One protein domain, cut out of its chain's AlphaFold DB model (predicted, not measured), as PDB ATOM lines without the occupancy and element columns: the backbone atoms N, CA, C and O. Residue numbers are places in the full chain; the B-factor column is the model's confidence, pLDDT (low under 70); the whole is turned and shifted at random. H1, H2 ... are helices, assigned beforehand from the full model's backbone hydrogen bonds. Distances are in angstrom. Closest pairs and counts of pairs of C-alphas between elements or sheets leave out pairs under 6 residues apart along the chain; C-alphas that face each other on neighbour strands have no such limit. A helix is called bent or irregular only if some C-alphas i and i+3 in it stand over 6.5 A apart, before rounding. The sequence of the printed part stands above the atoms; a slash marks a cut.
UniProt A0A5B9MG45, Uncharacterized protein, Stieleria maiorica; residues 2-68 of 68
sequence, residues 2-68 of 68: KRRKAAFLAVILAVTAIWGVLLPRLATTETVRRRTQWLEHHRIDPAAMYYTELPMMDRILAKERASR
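This is residues 2 to 68 of the 68 residues of an uncharacterized protein of Stieleria maiorica (UniProt A0A5B9MG45). You are looking at a wide-open, flat V of three helices with no packed core: the long helix H1 makes one arm, the short H2 turns the corner at the base, and an unnamed stretch, residues 42 to 53, leads to H3 at the far end of the other arm. No helix touches another, and residues 2 to 34 and 53 to 68 stand free. The printed part has 67 residues with three named helices, in the order H1, H2, H3, and no named strand; the class is all helix. The whole is extended, with a radius of gyration of the C-alphas of 21.0 A and spans of 61 by 37 by 14 A.

Start with H1, residues 2 to 27, which has a kink of 25 degrees near residue 18. It is irregular, but only just: C-alphas 20 and 23 are 6.7 A apart. Look next at H2, residues 30 to 41, joined to H1 by a tight link. The two are close but not clearly touching; their closest C-alphas, those of Ala 27 and Arg 33, are 7.5 A apart. They run the same way at a steep tilt of 56 degrees. H3, residues 54 to 66, is apart from H1 and from H2. In H2 every O i to N i+4 pair is within hydrogen-bond range; in H1 20 of 22 are, and in H3 8 of 9.

Find C-alpha 2 at (146.370, 102.862, 103.002); from there H1 runs 36.5 A to C-alpha 27. H2 goes from C-alpha 30 at (125.522, 133.819, 125.176) to C-alpha 41, 16.1 A. H3 covers 18.9 A from C-alpha 54 to C-alpha 66 at (167.857, 150.210, 135.531).

The two C-alphas farthest apart, those of Lys 2 and Ser 67, are 61.5 A apart. The printed part has no cut, and the link from H2 to H3, 12 residues, is long. Mean pLDDT of the printed part is 88.0; residue 68, the chain's last, is under 70.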
ATOM      1  N   LYS A   2     147.794 102.446 103.001       72.50
ATOM      2  CA  LYS A   2     146.370 102.862 103.002       72.50
ATOM      3  C   LYS A   2     145.859 103.371 104.367       72.50
ATOM      4  O   LYS A   2     145.220 104.412 104.416       72.50
ATOM      5  N   ARG A   3     146.244 102.721 105.475       84.06
ATOM      6  CA  ARG A   3     145.900 103.157 106.849       84.06
ATOM      7  C   ARG A   3     146.449 104.544 107.220       84.06
ATOM      8  O   ARG A   3     145.732 105.324 107.825       84.06
ATOM      9  N   ARG A   4     147.685 104.877 106.814       89.56
ATOM     10  CA  ARG A   4     148.286 106.205 107.067       89.56
ATOM     11  C   ARG A   4     147.557 107.311 106.300       89.56
ATOM     12  O   ARG A   4     147.300 108.361 106.867       89.56
ATOM     13  N   LYS A   5     147.177 107.057 105.040       90.75
ATOM     14  CA  LYS A   5     146.381 108.006 104.238       90.75
ATOM     15  C   LYS A   5     144.979 108.213 104.819       90.75
ATOM     16  O   LYS A   5     144.527 109.347 104.900       90.75
ATOM     17  N   ALA A   6     144.328 107.140 105.271       92.62
ATOM     18  CA  ALA A   6     143.024 107.221 105.931       92.62
ATOM     19  C   ALA A   6     143.089 107.998 107.257       92.62
ATOM     20  O   ALA A   6     142.248 108.855 107.498       92.62
ATOM     21  N   ALA A   7     144.116 107.759 108.080       93.62
ATOM     22  CA  ALA A   7     144.330 108.515 109.313       93.62
ATOM     23  C   ALA A   7     144.566 110.009 109.038       93.62
ATOM     24  O   ALA A   7     143.988 110.857 109.707       93.62
ATOM     25  N   PHE A   8     145.360 110.338 108.016       95.81
ATOM     26  CA  PHE A   8     145.600 111.726 107.622       95.81
ATOM     27  C   PHE A   8     144.317 112.430 107.154       95.81
ATOM     28  O   PHE A   8     144.023 113.534 107.602       95.81
ATOM     29  N   LEU A   9     143.513 111.763 106.319       96.75
ATOM     30  CA  LEU A   9     142.199 112.262 105.901       96.75
ATOM     31  C   LEU A   9     141.259 112.472 107.091       96.75
ATOM     32  O   LEU A   9     140.589 113.497 107.151       96.75
ATOM     33  N   ALA A  10     141.239 111.545 108.050       96.44
ATOM     34  CA  ALA A  10     140.422 111.676 109.251       96.44
ATOM     35  C   ALA A  10     140.829 112.890 110.099       96.44
ATOM     36  O   ALA A  10     139.960 113.617 110.572       96.44
ATOM     37  N   VAL A  11     142.134 113.154 110.246       97.19
ATOM     38  CA  VAL A  11     142.630 114.344 110.958       97.19
ATOM     39  C   VAL A  11     142.231 115.621 110.231       97.19
ATOM     40  O   VAL A  11     141.713 116.531 110.869       97.19
ATOM     41  N   ILE A  12     142.416 115.689 108.908       97.38
ATOM     42  CA  ILE A  12     142.000 116.860 108.124       97.38
ATOM     43  C   ILE A  12     140.510 117.120 108.316       97.38
ATOM     44  O   ILE A  12     140.124 118.253 108.578       97.38
ATOM     45  N   LEU A  13     139.692 116.072 108.215       97.25
ATOM     46  CA  LEU A  13     138.242 116.171 108.330       97.25
ATOM     47  C   LEU A  13     137.815 116.592 109.742       97.25
ATOM     48  O   LEU A  13     136.911 117.408 109.895       97.25
ATOM     49  N   ALA A  14     138.503 116.103 110.774       97.12
ATOM     50  CA  ALA A  14     138.284 116.548 112.145       97.12
ATOM     51  C   ALA A  14     138.653 118.027 112.325       97.12
ATOM     52  O   ALA A  14     137.863 118.785 112.883       97.12
ATOM     53  N   VAL A  15     139.809 118.463 111.817       97.75
ATOM     54  CA  VAL A  15     140.249 119.863 111.910       97.75
ATOM     55  C   VAL A  15     139.280 120.787 111.177       97.75
ATOM     56  O   VAL A  15     138.850 121.783 111.753       97.75
ATOM     57  N   THR A  16     138.876 120.457 109.947       97.06
ATOM     58  CA  THR A  16     137.916 121.279 109.196       97.06
ATOM     59  C   THR A  16     136.533 121.282 109.833       97.06
ATOM     60  O   THR A  16     135.901 122.334 109.861       97.06
ATOM     61  N   ALA A  17     136.070 120.170 110.408       97.38
ATOM     62  CA  ALA A  17     134.806 120.139 111.143       97.38
ATOM     63  C   ALA A  17     134.862 120.992 112.423       97.38
ATOM     64  O   ALA A  17     133.939 121.763 112.701       97.38
ATOM     65  N   ILE A  18     135.951 120.899 113.188       97.19
ATOM     66  CA  ILE A  18     136.145 121.704 114.399       97.19
ATOM     67  C   ILE A  18     136.199 123.189 114.032       97.19
ATOM     68  O   ILE A  18     135.497 124.001 114.632       97.19
ATOM     69  N   TRP A  19     136.985 123.541 113.017       96.75
ATOM     70  CA  TRP A  19     137.192 124.931 112.628       96.75
ATOM     71  C   TRP A  19     135.979 125.547 111.932       96.75
ATOM     72  O   TRP A  19     135.611 126.682 112.215       96.75
ATOM     73  N   GLY A  20     135.346 124.801 111.029       96.12
ATOM     74  CA  GLY A  20     134.251 125.290 110.194       96.12
ATOM     75  C   GLY A  20     132.872 125.199 110.842       96.12
ATOM     76  O   GLY A  20     131.964 125.903 110.414       96.12
ATOM     77  N   VAL A  21     132.690 124.352 111.860       95.00
ATOM     78  CA  VAL A  21     131.366 124.121 112.464       95.00
ATOM     79  C   VAL A  21     131.385 124.308 113.972       95.00
ATOM     80  O   VAL A  21     130.558 125.051 114.504       95.00
ATOM     81  N   LEU A  22     132.308 123.650 114.677       94.81
ATOM     82  CA  LEU A  22     132.287 123.644 116.139       94.81
ATOM     83  C   LEU A  22     132.648 125.016 116.725       94.81
ATOM     84  O   LEU A  22     131.898 125.538 117.548       94.81
ATOM     85  N   LEU A  23     133.748 125.622 116.270       92.62
ATOM     86  CA  LEU A  23     134.182 126.946 116.727       92.62
ATOM     87  C   LEU A  23     133.143 128.048 116.437       92.62
ATOM     88  O   LEU A  23     132.798 128.772 117.372       92.62
ATOM     89  N   PRO A  24     132.568 128.160 115.221       91.75
ATOM     90  CA  PRO A  24     131.514 129.135 114.949       91.75
ATOM     91  C   PRO A  24     130.291 128.947 115.843       91.75
ATOM     92  O   PRO A  24     129.753 129.922 116.359       91.75
ATOM     93  N   ARG A  25     129.874 127.699 116.097       93.38
ATOM     94  CA  ARG A  25     128.769 127.438 117.031       93.38
ATOM     95  C   ARG A  25     129.093 127.911 118.440       93.38
ATOM     96  O   ARG A  25     128.264 128.581 119.050       93.38
ATOM     97  N   LEU A  26     130.295 127.635 118.938       91.06
ATOM     98  CA  LEU A  26     130.726 128.126 120.248       91.06
ATOM     99  C   LEU A  26     130.760 129.660 120.303       91.06
ATOM    100  O   LEU A  26     130.362 130.234 121.316       91.06
ATOM    101  N   ALA A  27     131.132 130.328 119.210       88.19
ATOM    102  CA  ALA A  27     131.117 131.786 119.120       88.19
ATOM    103  C   ALA A  27     129.701 132.393 119.213       88.19
ATOM    104  O   ALA A  27     129.554 133.534 119.645       88.19
ATOM    105  N   THR A  28     128.649 131.635 118.876       89.69
ATOM    106  CA  THR A  28     127.249 132.087 119.020       89.69
ATOM    107  C   THR A  28     126.687 131.971 120.443       89.69
ATOM    108  O   THR A  28     125.555 132.391 120.697       89.69
ATOM    109  N   THR A  29     127.465 131.418 121.379       93.38
ATOM    110  CA  THR A  29     127.057 131.247 122.779       93.38
ATOM    111  C   THR A  29     126.833 132.594 123.465       93.38
ATOM    112  O   THR A  29     127.548 133.567 123.224       93.38
ATOM    113  N   GLU A  30     125.877 132.627 124.395       88.88
ATOM    114  CA  GLU A  30     125.522 133.819 125.176       88.88
ATOM    115  C   GLU A  30     126.728 134.444 125.896       88.88
ATOM    116  O   GLU A  30     126.871 135.662 125.922       88.88
ATOM    117  N   THR A  31     127.640 133.625 126.423       90.00
ATOM    118  CA  THR A  31     128.859 134.096 127.096       90.00
ATOM    119  C   THR A  31     129.756 134.918 126.171       90.00
ATOM    120  O   THR A  31     130.217 135.992 126.557       90.00
ATOM    121  N   VAL A  32     129.981 134.438 124.943       89.88
ATOM    122  CA  VAL A  32     130.801 135.141 123.946       89.88
ATOM    123  C   VAL A  32     130.095 136.423 123.529       89.88
ATOM    124  O   VAL A  32     130.700 137.491 123.567       89.88
ATOM    125  N   ARG A  33     128.789 136.346 123.244       89.38
ATOM    126  CA  ARG A  33     127.975 137.509 122.871       89.38
ATOM    127  C   ARG A  33     128.002 138.612 123.930       89.38
ATOM    128  O   ARG A  33     128.253 139.763 123.581       89.38
ATOM    129  N   ARG A  34     127.815 138.279 125.211       91.50
ATOM    130  CA  ARG A  34     127.899 139.255 126.314       91.50
ATOM    131  C   ARG A  34     129.269 139.910 126.401       91.50
ATOM    132  O   ARG A  34     129.359 141.112 126.633       91.50
ATOM    133  N   ARG A  35     130.340 139.135 126.210       89.06
ATOM    134  CA  ARG A  35     131.703 139.672 126.236       89.06
ATOM    135  C   ARG A  35     131.946 140.626 125.068       89.06
ATOM    136  O   ARG A  35     132.485 141.704 125.294       89.06
ATOM    137  N   THR A  36     131.509 140.268 123.863       88.62
ATOM    138  CA  THR A  36     131.613 141.133 122.682       88.62
ATOM    139  C   THR A  36     130.821 142.423 122.866       88.62
ATOM    140  O   THR A  36     131.366 143.492 122.633       88.62
ATOM    141  N   GLN A  37     129.587 142.346 123.375       91.19
ATOM    142  CA  GLN A  37     128.771 143.530 123.671       91.19
ATOM    143  C   GLN A  37     129.426 144.443 124.712       91.19
ATOM    144  O   GLN A  37     129.388 145.662 124.575       91.19
ATOM    145  N   TRP A  38     130.055 143.871 125.742       93.56
ATOM    146  CA  TRP A  38     130.812 144.654 126.716       93.56
ATOM    147  C   TRP A  38     132.003 145.368 126.063       93.56
ATOM    148  O   TRP A  38     132.189 146.560 126.295       93.56
ATOM    149  N   LEU A  39     132.776 144.669 125.224       91.19
ATOM    150  CA  LEU A  39     133.923 145.248 124.511       91.19
ATOM    151  C   LEU A  39     133.486 146.374 123.567       91.19
ATOM    152  O   LEU A  39     134.065 147.459 123.594       91.19
ATOM    153  N   GLU A  40     132.421 146.144 122.802       89.38
ATOM    154  CA  GLU A  40     131.837 147.124 121.887       89.38
ATOM    155  C   GLU A  40     131.326 148.362 122.636       89.38
ATOM    156  O   GLU A  40     131.640 149.490 122.253       89.38
ATOM    157  N   HIS A  41     130.627 148.167 123.760       93.69
ATOM    158  CA  HIS A  41     130.165 149.262 124.614       93.69
ATOM    159  C   HIS A  41     131.321 150.143 125.114       93.69
ATOM    160  O   HIS A  41     131.196 151.365 125.155       93.69
ATOM    161  N   HIS A  42     132.464 149.536 125.440       90.31
ATOM    162  CA  HIS A  42     133.659 150.249 125.900       90.31
ATOM    163  C   HIS A  42     134.553 150.737 124.750       90.31
ATOM    164  O   HIS A  42     135.608 151.314 125.011       90.31
ATOM    165  N   ARG A  43     134.146 150.532 123.485       85.56
ATOM    166  CA  ARG A  43     134.934 150.844 122.278       85.56
ATOM    167  C   ARG A  43     136.329 150.208 122.288       85.56
ATOM    168  O   ARG A  43     137.286 150.784 121.773       85.56
ATOM    169  N   ILE A  44     136.445 149.028 122.889       84.00
ATOM    170  CA  ILE A  44     137.687 148.261 122.935       84.00
ATOM    171  C   ILE A  44     137.719 147.370 121.699       84.00
ATOM    172  O   ILE A  44     136.867 146.495 121.548       84.00
ATOM    173  N   ASP A  45     138.716 147.568 120.838       82.31
ATOM    174  CA  ASP A  45     139.007 146.628 119.759       82.31
ATOM    175  C   ASP A  45     139.578 145.329 120.369       82.31
ATOM    176  O   ASP A  45     140.681 145.348 120.927       82.31
ATOM    177  N   PRO A  46     138.864 144.191 120.278       82.69
ATOM    178  CA  PRO A  46     139.327 142.924 120.835       82.69
ATOM    179  C   PRO A  46     140.644 142.452 120.211       82.69
ATOM    180  O   PRO A  46     141.440 141.801 120.890       82.69
ATOM    181  N   ALA A  47     140.881 142.766 118.932       80.88
ATOM    182  CA  ALA A  47     142.100 142.388 118.228       80.88
ATOM    183  C   ALA A  47     143.297 143.215 118.707       80.88
ATOM    184  O   ALA A  47     144.408 142.694 118.770       80.88
ATOM    185  N   ALA A  48     143.067 144.471 119.095       79.06
ATOM    186  CA  ALA A  48     144.091 145.356 119.638       79.06
ATOM    187  C   ALA A  48     144.283 145.214 121.156       79.06
ATOM    188  O   ALA A  48     145.333 145.601 121.660       79.06
ATOM    189  N   MET A  49     143.320 144.637 121.886       78.50
ATOM    190  CA  MET A  49     143.346 144.503 123.353       78.50
ATOM    191  C   MET A  49     144.628 143.833 123.878       78.50
ATOM    192  O   MET A  49     145.145 144.211 124.923       78.50
ATOM    193  N   TYR A  50     145.174 142.865 123.141       72.50
ATOM    194  CA  TYR A  50     146.416 142.176 123.517       72.50
ATOM    195  C   TYR A  50     147.688 142.942 123.123       72.50
ATOM    196  O   TYR A  50     148.784 142.592 123.552       72.50
ATOM    197  N   TYR A  51     147.551 143.995 122.319       75.62
ATOM    198  CA  TYR A  51     148.651 144.825 121.829       75.62
ATOM    199  C   TYR A  51     148.691 146.207 122.486       75.62
ATOM    200  O   TYR A  51     149.733 146.859 122.461       75.62
ATOM    201  N   THR A  52     147.611 146.643 123.141       70.06
ATOM    202  CA  THR A  52     147.584 147.901 123.908       70.06
ATOM    203  C   THR A  52     148.550 147.902 125.092       70.06
ATOM    204  O   THR A  52     148.943 148.967 125.561       70.06
ATOM    205  N   GLU A  53     148.963 146.727 125.564       70.69
ATOM    206  CA  GLU A  53     149.893 146.570 126.686       70.69
ATOM    207  C   GLU A  53     151.371 146.578 126.252       70.69
ATOM    208  O   GLU A  53     152.256 146.748 127.090       70.69
ATOM    209  N   LEU A  54     151.666 146.459 124.950       74.81
ATOM    210  CA  LEU A  54     153.045 146.452 124.443       74.81
ATOM    211  C   LEU A  54     153.831 147.728 124.806       74.81
ATOM    212  O   LEU A  54     154.940 147.593 125.324       74.81
ATOM    213  N   PRO A  55     153.281 148.953 124.666       75.00
ATOM    214  CA  PRO A  55     153.993 150.164 125.085       75.00
ATOM    215  C   PRO A  55     154.257 150.229 126.601       75.00
ATOM    216  O   PRO A  55     155.181 150.908 127.050       75.00
ATOM    217  N   MET A  56     153.437 149.548 127.410       77.25
ATOM    218  CA  MET A  56     153.635 149.436 128.859       77.25
ATOM    219  C   MET A  56     154.777 148.459 129.175       77.25
ATOM    220  O   MET A  56     155.575 148.721 130.077       77.25
ATOM    221  N   MET A  57     154.894 147.375 128.402       80.62
ATOM    222  CA  MET A  57     155.944 146.364 128.546       80.62
ATOM    223  C   MET A  57     157.345 146.970 128.400       80.62
ATOM    224  O   MET A  57     158.221 146.696 129.220       80.62
ATOM    225  N   ASP A  58     157.538 147.870 127.432       83.19
ATOM    226  CA  ASP A  58     158.819 148.562 127.227       83.19
ATOM    227  C   ASP A  58     159.262 149.346 128.473       83.19
ATOM    228  O   ASP A  58     160.440 149.337 128.844       83.19
ATOM    229  N   ARG A  59     158.312 149.981 129.171       83.88
ATOM    230  CA  ARG A  59     158.585 150.732 130.408       83.88
ATOM    231  C   ARG A  59     158.967 149.814 131.564       83.88
ATOM    232  O   ARG A  59     159.855 150.159 132.343       83.88
ATOM    233  N   ILE A  60     158.310 148.661 131.678       86.19
ATOM    234  CA  ILE A  60     158.606 147.659 132.711       86.19
ATOM    235  C   ILE A  60     160.019 147.104 132.501       86.19
ATOM    236  O   ILE A  60     160.828 147.128 133.427       86.19
ATOM    237  N   LEU A  61     160.354 146.711 131.270       87.12
ATOM    238  CA  LEU A  61     161.678 146.187 130.919       87.12
ATOM    239  C   LEU A  61     162.792 147.226 131.117       87.12
ATOM    240  O   LEU A  61     163.880 146.889 131.585       87.12
ATOM    241  N   ALA A  62     162.538 148.495 130.785       89.94
ATOM    242  CA  ALA A  62     163.486 149.579 131.039       89.94
ATOM    243  C   ALA A  62     163.736 149.783 132.542       89.94
ATOM    244  O   ALA A  62     164.883 149.959 132.957       89.94
ATOM    245  N   LYS A  63     162.680 149.705 133.363       90.06
ATOM    246  CA  LYS A  63     162.785 149.792 134.823       90.06
ATOM    247  C   LYS A  63     163.596 148.631 135.405       90.06
ATOM    248  O   LYS A  63     164.476 148.884 136.219       90.06
ATOM    249  N   GLU A  64     163.350 147.396 134.963       90.00
ATOM    250  CA  GLU A  64     164.105 146.219 135.422       90.00
ATOM    251  C   GLU A  64     165.599 146.309 135.085       90.00
ATOM    252  O   GLU A  64     166.441 145.994 135.928       90.00
ATOM    253  N   ARG A  65     165.937 146.783 133.878       89.00
ATOM    254  CA  ARG A  65     167.332 147.015 133.465       89.00
ATOM    255  C   ARG A  65     168.024 148.085 134.304       89.00
ATOM    256  O   ARG A  65     169.207 147.944 134.565       89.00
ATOM    257  N   ALA A  66     167.308 149.135 134.704       85.19
ATOM    258  CA  ALA A  66     167.857 150.210 135.531       85.19
ATOM    259  C   ALA A  66     168.036 149.810 137.008       85.19
ATOM    260  O   ALA A  66     168.808 150.442 137.722       85.19
ATOM    261  N   SER A  67     167.313 148.787 137.474       82.69
ATOM    262  CA  SER A  67     167.435 148.228 138.828       82.69
ATOM    263  C   SER A  67     168.483 147.116 138.966       82.69
ATOM    264  O   SER A  67     168.599 146.534 140.046       82.69
ATOM    265  N   ARG A  68     169.202 146.792 137.887       66.88
ATOM    266  CA  ARG A  68     170.235 145.754 137.831       66.88
ATOM    267  C   ARG A  68     171.612 146.385 137.695       66.88
ATOM    268  O   ARG A  68     172.546 145.820 138.299       66.88
TER     269      ARG A  68